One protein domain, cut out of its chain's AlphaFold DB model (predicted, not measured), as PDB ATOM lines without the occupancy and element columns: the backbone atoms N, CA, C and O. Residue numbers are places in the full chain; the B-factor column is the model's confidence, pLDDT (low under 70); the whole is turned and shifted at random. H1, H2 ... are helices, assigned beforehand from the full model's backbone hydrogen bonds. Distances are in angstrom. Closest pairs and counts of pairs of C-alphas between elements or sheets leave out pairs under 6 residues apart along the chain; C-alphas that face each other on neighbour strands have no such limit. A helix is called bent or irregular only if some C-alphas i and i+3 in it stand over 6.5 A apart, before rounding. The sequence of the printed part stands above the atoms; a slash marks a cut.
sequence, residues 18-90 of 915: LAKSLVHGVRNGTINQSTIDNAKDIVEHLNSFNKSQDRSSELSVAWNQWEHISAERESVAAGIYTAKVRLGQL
ATOM      1  N   LEU A  18      19.005 -43.627 -18.790       89.62
ATOM      2  CA  LEU A  18      20.306 -43.072 -18.435       89.62
ATOM      3  C   LEU A  18      20.718 -43.487 -17.019       89.62
ATOM      4  O   LEU A  18      21.813 -44.016 -16.857       89.62
ATOM      5  N   ALA A  19      19.847 -43.315 -16.019       90.44
ATOM      6  CA  ALA A  19      20.142 -43.709 -14.639       90.44
ATOM      7  C   ALA A  19      20.483 -45.207 -14.537       90.44
ATOM      8  O   ALA A  19      21.493 -45.575 -13.940       90.44
ATOM      9  N   LYS A  20      19.714 -46.073 -15.214       90.81
ATOM     10  CA  LYS A  20      20.017 -47.513 -15.308       90.81
ATOM     11  C   LYS A  20      21.365 -47.773 -15.991       90.81
ATOM     12  O   LYS A  20      22.136 -48.607 -15.528       90.81
ATOM     13  N   SER A  21      21.671 -47.054 -17.071       91.25
ATOM     14  CA  SER A  21      22.943 -47.200 -17.793       91.25
ATOM     15  C   SER A  21      24.136 -46.790 -16.930       91.25
ATOM     16  O   SER A  21      25.150 -47.478 -16.951       91.25
ATOM     17  N   LEU A  22      24.002 -45.728 -16.129       92.62
ATOM     18  CA  LEU A  22      25.006 -45.319 -15.145       92.62
ATOM     19  C   LEU A  22      25.194 -46.391 -14.064       92.62
ATOM     20  O   LEU A  22      26.316 -46.818 -13.812       92.62
ATOM     21  N   VAL A  23      24.099 -46.884 -13.483       92.38
ATOM     22  CA  VAL A  23      24.098 -47.940 -12.455       92.38
ATOM     23  C   VAL A  23      24.817 -49.208 -12.931       92.38
ATOM     24  O   VAL A  23      25.728 -49.694 -12.261       92.38
ATOM     25  N   HIS A  24      24.446 -49.736 -14.100       92.00
ATOM     26  CA  HIS A  24      25.084 -50.933 -14.648       92.00
ATOM     27  C   HIS A  24      26.512 -50.655 -15.127       92.00
ATOM     28  O   HIS A  24      27.414 -51.431 -14.827       92.00
ATOM     29  N   GLY A  25      26.722 -49.542 -15.833       90.56
ATOM     30  CA  GLY A  25      28.003 -49.211 -16.445       90.56
ATOM     31  C   GLY A  25      29.106 -48.911 -15.434       90.56
ATOM     32  O   GLY A  25      30.260 -49.266 -15.653       90.56
ATOM     33  N   VAL A  26      28.770 -48.306 -14.294       91.06
ATOM     34  CA  VAL A  26      29.737 -48.112 -13.206       91.06
ATOM     35  C   VAL A  26      30.053 -49.431 -12.517       91.06
ATOM     36  O   VAL A  26      31.220 -49.708 -12.248       91.06
ATOM     37  N   ARG A  27      29.042 -50.272 -12.260       90.12
ATOM     38  CA  ARG A  27      29.246 -51.543 -11.551       90.12
ATOM     39  C   ARG A  27      30.082 -52.542 -12.351       90.12
ATOM     40  O   ARG A  27      30.926 -53.212 -11.767       90.12
ATOM     41  N   ASN A  28      29.888 -52.609 -13.666       88.31
ATOM     42  CA  ASN A  28      30.663 -53.492 -14.542       88.31
ATOM     43  C   ASN A  28      31.985 -52.866 -15.040       88.31
ATOM     44  O   ASN A  28      32.737 -53.514 -15.767       88.31
ATOM     45  N   GLY A  29      32.266 -51.609 -14.679       87.38
ATOM     46  CA  GLY A  29      33.490 -50.892 -15.045       87.38
ATOM     47  C   GLY A  29      33.536 -50.325 -16.471       87.38
ATOM     48  O   GLY A  29      34.565 -49.773 -16.858       87.38
ATOM     49  N   THR A  30      32.458 -50.415 -17.259       89.44
ATOM     50  CA  THR A  30      32.396 -49.816 -18.611       89.44
ATOM     51  C   THR A  30      32.291 -48.289 -18.591       89.44
ATOM     52  O   THR A  30      32.706 -47.636 -19.549       89.44
ATOM     53  N   ILE A  31      31.785 -47.705 -17.500       90.31
ATOM     54  CA  ILE A  31      31.767 -46.260 -17.240       90.31
ATOM     55  C   ILE A  31      32.724 -45.976 -16.081       90.31
ATOM     56  O   ILE A  31      32.468 -46.344 -14.936       90.31
ATOM     57  N   ASN A  32      33.834 -45.305 -16.384       87.75
ATOM     58  CA  ASN A  32      34.854 -44.947 -15.402       87.75
ATOM     59  C   ASN A  32      34.608 -43.559 -14.780       87.75
ATOM     60  O   ASN A  32      33.745 -42.793 -15.215       87.75
ATOM     61  N   GLN A  33      35.409 -43.223 -13.767       83.31
ATOM     62  CA  GLN A  33      35.238 -41.988 -13.006       83.31
ATOM     63  C   GLN A  33      35.409 -40.721 -13.847       83.31
ATOM     64  O   GLN A  33      34.605 -39.800 -13.735       83.31
ATOM     65  N   SER A  34      36.397 -40.695 -14.742       87.44
ATOM     66  CA  SER A  34      36.618 -39.538 -15.610       87.44
ATOM     67  C   SER A  34      35.427 -39.273 -16.531       87.44
ATOM     68  O   SER A  34      35.096 -38.118 -16.787       87.44
ATOM     69  N   THR A  35      34.734 -40.322 -16.986       88.62
ATOM     70  CA  THR A  35      33.506 -40.181 -17.782       88.62
ATOM     71  C   THR A  35      32.390 -39.512 -16.980       88.62
ATOM     72  O   THR A  35      31.702 -38.639 -17.505       88.62
ATOM     73  N   ILE A  36      32.227 -39.886 -15.708       87.56
ATOM     74  CA  ILE A  36      31.215 -39.299 -14.818       87.56
ATOM     75  C   ILE A  36      31.562 -37.845 -14.508       87.56
ATOM     76  O   ILE A  36      30.695 -36.984 -14.625       87.56
ATOM     77  N   ASP A  37      32.818 -37.561 -14.163       88.94
ATOM     78  CA  ASP A  37      33.269 -36.211 -13.806       88.94
ATOM     79  C   ASP A  37      33.106 -35.232 -14.970       88.94
ATOM     80  O   ASP A  37      32.582 -34.134 -14.787       88.94
ATOM     81  N   ASN A  38      33.450 -35.661 -16.187       91.12
ATOM     82  CA  ASN A  38      33.259 -34.861 -17.399       91.12
ATOM     83  C   ASN A  38      31.778 -34.579 -17.707       91.12
ATOM     84  O   ASN A  38      31.469 -33.606 -18.393       91.12
ATOM     85  N   ALA A  39      30.864 -35.425 -17.228       89.81
ATOM     86  CA  ALA A  39      29.425 -35.305 -17.443       89.81
ATOM     87  C   ALA A  39      28.657 -34.874 -16.180       89.81
ATOM     88  O   ALA A  39      27.424 -34.914 -16.180       89.81
ATOM     89  N   LYS A  40      29.353 -34.460 -15.111       89.56
ATOM     90  CA  LYS A  40      28.770 -34.247 -13.778       89.56
ATOM     91  C   LYS A  40      27.586 -33.286 -13.799       89.56
ATOM     92  O   LYS A  40      26.506 -33.650 -13.342       89.56
ATOM     93  N   ASP A  41      27.759 -32.117 -14.414       90.75
ATOM     94  CA  ASP A  41      26.712 -31.093 -14.501       90.75
ATOM     95  C   ASP A  41      25.458 -31.618 -15.222       90.75
ATOM     96  O   ASP A  41      24.327 -31.313 -14.842       90.75
ATOM     97  N   ILE A  42      25.647 -32.459 -16.246       88.31
ATOM     98  CA  ILE A  42      24.554 -33.073 -17.010       88.31
ATOM     99  C   ILE A  42      23.833 -34.115 -16.151       88.31
ATOM    100  O   ILE A  42      22.603 -34.124 -16.099       88.31
ATOM    101  N   VAL A  43      24.577 -34.983 -15.463       88.00
ATOM    102  CA  VAL A  43      24.011 -36.017 -14.584       88.00
ATOM    103  C   VAL A  43      23.234 -35.379 -13.431       88.00
ATOM    104  O   VAL A  43      22.102 -35.784 -13.162       88.00
ATOM    105  N   GLU A  44      23.781 -34.344 -12.793       87.88
ATOM    106  CA  GLU A  44      23.117 -33.606 -11.713       87.88
ATOM    107  C   GLU A  44      21.866 -32.871 -12.205       87.88
ATOM    108  O   GLU A  44      20.810 -32.945 -11.566       87.88
ATOM    109  N   HIS A  45      21.942 -32.225 -13.373       86.06
ATOM    110  CA  HIS A  45      20.783 -31.592 -13.996       86.06
ATOM    111  C   HIS A  45      19.672 -32.611 -14.269       86.06
ATOM    112  O   HIS A  45      18.508 -32.355 -13.955       86.06
ATOM    113  N   LEU A  46      20.008 -33.793 -14.789       85.31
ATOM    114  CA  LEU A  46      19.027 -34.838 -15.078       85.31
ATOM    115  C   LEU A  46      18.452 -35.487 -13.807       85.31
ATOM    116  O   LEU A  46      17.252 -35.768 -13.762       85.31
ATOM    117  N   ASN A  47      19.249 -35.636 -12.743       85.06
ATOM    118  CA  ASN A  47      18.761 -36.086 -11.435       85.06
ATOM    119  C   ASN A  47      17.825 -35.046 -10.783       85.06
ATOM    120  O   ASN A  47      16.881 -35.400 -10.078       85.06
ATOM    121  N   SER A  48      18.004 -33.747 -11.046       83.75
ATOM    122  CA  SER A  48      17.120 -32.709 -10.487       83.75
ATOM    123  C   SER A  48      15.639 -32.900 -10.866       83.75
ATOM    124  O   SER A  48      14.753 -32.570 -10.073       83.75
ATOM    125  N   PHE A  49      15.351 -33.533 -12.012       77.19
ATOM    126  CA  PHE A  49      13.982 -33.870 -12.418       77.19
ATOM    127  C   PHE A  49      13.335 -34.934 -11.522       77.19
ATOM    128  O   PHE A  49      12.119 -34.882 -11.329       77.19
ATOM    129  N   ASN A  50      14.114 -35.846 -10.930       76.88
ATOM    130  CA  ASN A  50      13.620 -36.796  -9.929       76.88
ATOM    131  C   ASN A  50      13.118 -36.061  -8.675       76.88
ATOM    132  O   ASN A  50      12.002 -36.288  -8.215       76.88
ATOM    133  N   LYS A  51      13.900 -35.092  -8.183       68.31
ATOM    134  CA  LYS A  51      13.593 -34.310  -6.967       68.31
ATOM    135  C   LYS A  51      12.323 -33.449  -7.085       68.31
ATOM    136  O   LYS A  51      11.855 -32.921  -6.081       68.31
ATOM    137  N   SER A  52      11.770 -33.319  -8.293       62.91
ATOM    138  CA  SER A  52      10.576 -32.526  -8.614       62.91
ATOM    139  C   SER A  52       9.283 -33.339  -8.808       62.91
ATOM    140  O   SER A  52       8.234 -32.743  -9.049       62.91
ATOM    141  N   GLN A  53       9.326 -34.678  -8.736       61.09
ATOM    142  CA  GLN A  53       8.181 -35.565  -9.014       61.09
ATOM    143  C   GLN A  53       7.822 -36.492  -7.840       61.09
ATOM    144  O   GLN A  53       8.520 -36.550  -6.831       61.09
ATOM    145  N   ASP A  54       6.686 -37.192  -7.968       59.00
ATOM    146  CA  ASP A  54       6.190 -38.161  -6.988       59.00
ATOM    147  C   ASP A  54       7.217 -39.281  -6.723       59.00
ATOM    148  O   ASP A  54       7.708 -39.933  -7.652       59.00
ATOM    149  N   ARG A  55       7.512 -39.513  -5.436       55.22
ATOM    150  CA  ARG A  55       8.553 -40.431  -4.935       55.22
ATOM    151  C   ARG A  55       8.289 -41.904  -5.270       55.22
ATOM    152  O   ARG A  55       9.175 -42.732  -5.087       55.22
ATOM    153  N   SER A  56       7.083 -42.231  -5.734       54.88
ATOM    154  CA  SER A  56       6.654 -43.588  -6.095       54.88
ATOM    155  C   SER A  56       6.971 -43.990  -7.547       54.88
ATOM    156  O   SER A  56       6.698 -45.120  -7.951       54.88
ATOM    157  N   SER A  57       7.531 -43.081  -8.355       71.31
ATOM    158  CA  SER A  57       7.743 -43.303  -9.789       71.31
ATOM    159  C   SER A  57       8.984 -44.159 -10.109       71.31
ATOM    160  O   SER A  57       9.980 -44.130  -9.391       71.31
ATOM    161  N   GLU A  58       8.966 -44.885 -11.239       80.12
ATOM    162  CA  GLU A  58      10.123 -45.650 -11.761       80.12
ATOM    163  C   GLU A  58      11.390 -44.781 -11.890       80.12
ATOM    164  O   GLU A  58      12.509 -45.251 -11.681       80.12
ATOM    165  N   LEU A  59      11.200 -43.491 -12.181       83.19
ATOM    166  CA  LEU A  59      12.256 -42.486 -12.218       83.19
ATOM    167  C   LEU A  59      12.952 -42.337 -10.862       83.19
ATOM    168  O   LEU A  59      14.180 -42.341 -10.814       83.19
ATOM    169  N   SER A  60      12.189 -42.253  -9.774       81.69
ATOM    170  CA  SER A  60      12.745 -42.150  -8.425       81.69
ATOM    171  C   SER A  60      13.504 -43.398  -8.014       81.69
ATOM    172  O   SER A  60      14.596 -43.285  -7.468       81.69
ATOM    173  N   VAL A  61      12.993 -44.586  -8.346       82.88
ATOM    174  CA  VAL A  61      13.697 -45.847  -8.068       82.88
ATOM    175  C   VAL A  61      15.044 -45.898  -8.791       82.88
ATOM    176  O   VAL A  61      16.063 -46.170  -8.160       82.88
ATOM    177  N   ALA A  62      15.073 -45.590 -10.092       85.81
ATOM    178  CA  ALA A  62      16.298 -45.649 -10.889       85.81
ATOM    179  C   ALA A  62      17.367 -44.645 -10.417       85.81
ATOM    180  O   ALA A  62      18.549 -44.980 -10.367       85.81
ATOM    181  N   TRP A  63      16.968 -43.426 -10.037       89.50
ATOM    182  CA  TRP A  63      17.909 -42.423  -9.530       89.50
ATOM    183  C   TRP A  63      18.361 -42.680  -8.093       89.50
ATOM    184  O   TRP A  63      19.531 -42.465  -7.800       89.50
ATOM    185  N   ASN A  64      17.503 -43.210  -7.217       87.38
ATOM    186  CA  ASN A  64      17.925 -43.629  -5.876       87.38
ATOM    187  C   ASN A  64      18.953 -44.771  -5.952       87.38
ATOM    188  O   ASN A  64      19.920 -44.792  -5.196       87.38
ATOM    189  N   GLN A  65      18.776 -45.702  -6.898       87.06
ATOM    190  CA  GLN A  65      19.771 -46.740  -7.178       87.06
ATOM    191  C   GLN A  65      21.088 -46.142  -7.668       87.06
ATOM    192  O   GLN A  65      22.147 -46.563  -7.214       87.06
ATOM    193  N   TRP A  66      21.038 -45.151  -8.562       91.25
ATOM    194  CA  TRP A  66      22.241 -44.436  -8.984       91.25
ATOM    195  C   TRP A  66      22.951 -43.763  -7.810       91.25
ATOM    196  O   TRP A  66      24.158 -43.931  -7.666       91.25
ATOM    197  N   GLU A  67      22.222 -43.048  -6.954       89.88
ATOM    198  CA  GLU A  67      22.798 -42.398  -5.773       89.88
ATOM    199  C   GLU A  67      23.470 -43.419  -4.845       89.88
ATOM    200  O   GLU A  67      24.592 -43.187  -4.395       89.88
ATOM    201  N   HIS A  68      22.842 -44.579  -4.629       88.50
ATOM    202  CA  HIS A  68      23.422 -45.666  -3.841       88.50
ATOM    203  C   HIS A  68      24.700 -46.240  -4.475       88.50
ATOM    204  O   HIS A  68      25.748 -46.237  -3.831       88.50
ATOM    205  N   ILE A  69      24.648 -46.659  -5.746       90.19
ATOM    206  CA  ILE A  69      25.797 -47.240  -6.467       90.19
ATOM    207  C   ILE A  69      26.946 -46.236  -6.587       90.19
ATOM    208  O   ILE A  69      28.112 -46.593  -6.426       90.19
ATOM    209  N   SER A  70      26.630 -44.965  -6.842       89.25
ATOM    210  CA  SER A  70      27.626 -43.898  -6.896       89.25
ATOM    211  C   SER A  70      28.300 -43.682  -5.540       89.25
ATOM    212  O   SER A  70      29.483 -43.346  -5.524       89.25
ATOM    213  N   ALA A  71      27.583 -43.861  -4.426       89.25
ATOM    214  CA  ALA A  71      28.126 -43.690  -3.079       89.25
ATOM    215  C   ALA A  71      29.028 -44.856  -2.640       89.25
ATOM    216  O   ALA A  71      30.036 -44.623  -1.978       89.25
ATOM    217  N   GLU A  72      28.711 -46.102  -3.009       89.00
ATOM    218  CA  GLU A  72      29.508 -47.278  -2.610       89.00
ATOM    219  C   GLU A  72      30.669 -47.610  -3.561       89.00
ATOM    220  O   GLU A  72      31.520 -48.437  -3.235       89.00
ATOM    221  N   ARG A  73      30.735 -46.966  -4.732       86.44
ATOM    222  CA  ARG A  73      31.668 -47.291  -5.823       86.44
ATOM    223  C   ARG A  73      33.120 -47.476  -5.383       86.44
ATOM    224  O   ARG A  73      33.752 -48.442  -5.798       86.44
ATOM    225  N   GLU A  74      33.670 -46.545  -4.606       87.81
ATOM    226  CA  GLU A  74      35.080 -46.602  -4.183       87.81
ATOM    227  C   GLU A  74      35.336 -47.779  -3.240       87.81
ATOM    228  O   GLU A  74      36.325 -48.496  -3.402       87.81
ATOM    229  N   SER A  75      34.407 -48.029  -2.314       88.81
ATOM    230  CA  SER A  75      34.496 -49.169  -1.405       88.81
ATOM    231  C   SER A  75      34.368 -50.495  -2.152       88.81
ATOM    232  O   SER A  75      35.127 -51.421  -1.880       88.81
ATOM    233  N   VAL A  76      33.448 -50.581  -3.114       88.81
ATOM    234  CA  VAL A  76      33.275 -51.762  -3.968       88.81
ATOM    235  C   VAL A  76      34.541 -52.003  -4.783       88.81
ATOM    236  O   VAL A  76      35.083 -53.102  -4.747       88.81
ATOM    237  N   ALA A  77      35.074 -50.973  -5.447       88.12
ATOM    238  CA  ALA A  77      36.301 -51.082  -6.233       88.12
ATOM    239  C   ALA A  77      37.488 -51.597  -5.399       88.12
ATOM    240  O   ALA A  77      38.233 -52.459  -5.866       88.12
ATOM    241  N   ALA A  78      37.629 -51.127  -4.154       90.88
ATOM    242  CA  ALA A  78      38.638 -51.619  -3.216       90.88
ATOM    243  C   ALA A  78      38.357 -53.055  -2.718       90.88
ATOM    244  O   ALA A  78      39.293 -53.806  -2.438       90.88
ATOM    245  N   GLY A  79      37.085 -53.451  -2.620       92.31
ATOM    246  CA  GLY A  79      36.635 -54.746  -2.100       92.31
ATOM    247  C   GLY A  79      36.575 -55.895  -3.116       92.31
ATOM    248  O   GLY A  79      36.571 -57.053  -2.694       92.31
ATOM    249  N   ILE A  80      36.569 -55.621  -4.432       91.88
ATOM    250  CA  ILE A  80      36.375 -56.630  -5.502       91.88
ATOM    251  C   ILE A  80      37.266 -57.862  -5.312       91.88
ATOM    252  O   ILE A  80      36.774 -58.989  -5.361       91.88
ATOM    253  N   TYR A  81      38.578 -57.665  -5.133       93.25
ATOM    254  CA  TYR A  81      39.518 -58.784  -5.032       93.25
ATOM    255  C   TYR A  81      39.209 -59.641  -3.803       93.25
ATOM    256  O   TYR A  81      38.977 -60.841  -3.933       93.25
ATOM    257  N   THR A  82      39.096 -59.016  -2.630       94.69
ATOM    258  CA  THR A  82      38.765 -59.694  -1.372       94.69
ATOM    259  C   THR A  82      37.446 -60.459  -1.468       94.69
ATOM    260  O   THR A  82      37.373 -61.607  -1.040       94.69
ATOM    261  N   ALA A  83      36.410 -59.879  -2.080       94.38
ATOM    262  CA  ALA A  83      35.131 -60.555  -2.277       94.38
ATOM    263  C   ALA A  83      35.232 -61.765  -3.221       94.38
ATOM    264  O   ALA A  83      34.646 -62.808  -2.933       94.38
ATOM    265  N   LYS A  84      36.024 -61.680  -4.303       93.50
ATOM    266  CA  LYS A  84      36.301 -62.837  -5.174       93.50
ATOM    267  C   LYS A  84      37.005 -63.956  -4.413       93.50
ATOM    268  O   LYS A  84      36.616 -65.109  -4.560       93.50
ATOM    269  N   VAL A  85      37.997 -63.620  -3.585       94.06
ATOM    270  CA  VAL A  85      38.707 -64.588  -2.734       94.06
ATOM    271  C   VAL A  85      37.749 -65.260  -1.751       94.06
ATOM    272  O   VAL A  85      37.718 -66.485  -1.689       94.06
ATOM    273  N   ARG A  86      36.925 -64.486  -1.032       94.56
ATOM    274  CA  ARG A  86      35.935 -65.028  -0.081       94.56
ATOM    275  C   ARG A  86      34.953 -65.976  -0.757       94.56
ATOM    276  O   ARG A  86      34.731 -67.074  -0.260       94.56
ATOM    277  N   LEU A  87      34.389 -65.567  -1.895       94.31
ATOM    278  CA  LEU A  87      33.490 -66.409  -2.681       94.31
ATOM    279  C   LEU A  87      34.203 -67.685  -3.150       94.31
ATOM    280  O   LEU A  87      33.665 -68.777  -3.002       94.31
ATOM    281  N   GLY A  88      35.432 -67.551  -3.649       92.81
ATOM    282  CA  GLY A  88      36.240 -68.675  -4.098       92.81
ATOM    283  C   GLY A  88      36.635 -69.646  -2.989       92.81
ATOM    284  O   GLY A  88      36.927 -70.790  -3.298       92.81
ATOM    285  N   GLN A  89      36.627 -69.237  -1.718       92.56
ATOM    286  CA  GLN A  89      36.895 -70.101  -0.560       92.56
ATOM    287  C   GLN A  89      35.660 -70.869  -0.067       92.56
ATOM    288  O   GLN A  89      35.804 -71.802   0.726       92.56
ATOM    289  N   LEU A  90      34.452 -70.497  -0.505       94.50
ATOM    290  CA  LEU A  90      33.251 -71.254  -0.169       94.50
ATOM    291  C   LEU A  90      33.288 -72.627  -0.858       94.50
ATOM    292  O   LEU A  90      33.708 -72.726  -2.012       94.50
TER     293      LEU A  90
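Overview. This is residues 18 to 90 of the 915 residues of the protein "DUF4470 domain-containing protein" of Dendrothele bispora (strain CBS 962.96) (UniProt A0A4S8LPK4). A long bent helix, H4, has its first arm side by side with H1, while residues 78 to 90 stick out; H2 and H3 lie along one edge of the body. The printed part has 73 residues with four named helices, H1 to H4 in order, and no named strand: all helix. It is loose, with a radius of gyration of the C-alphas of 14.5 A, and spans 46 by 29 by 16 A.

Arrangement. H4, residues 58 to 89, was assigned as one helix by its hydrogen bonds but is bent: C-alphas 71 and 74 are 7.6 A apart. Its arms, H4a, residues 58 to 71, and H4b, residues 74 to 89, are about perpendicular at 84 degrees. H4b is irregular, with C-alphas 78 and 81 7.4 A apart. H1, residues 18 to 27, touches H4a, the same way at a shallow tilt of 30 degrees; the closest C-alphas, of Val 23 and Trp 66, are 5.3 A apart. H3, residues 40 to 48, is close to H4a but not clearly touching, the closest C-alphas, of Asn 47 and Trp 63, being 6.7 A apart. H2, residues 33 to 38, is close to H3 but not clearly touching, the closest C-alphas, of Ile 36 and Val 43, being 7.9 A apart. Every O i to N i+4 pair is within hydrogen-bond range in H1, H2, H3 and H4a; in H4b 10 of 12 are.

Along the chain. H4a is 20.1 A long from first to last C-alpha, H4b 23.8 A and H1 14.1 A. C-alpha 18 begins H1 at (20.306, -43.072, -18.435); C-alpha 89 ends H4b at (36.895, -70.101, -0.560).

Size, cuts and confidence. The C-alphas farthest apart, of Ser 52 and Gln 89, are 46.6 A apart. The printed part has no cut and no long link. Residues 51 to 56 have pLDDT under 70.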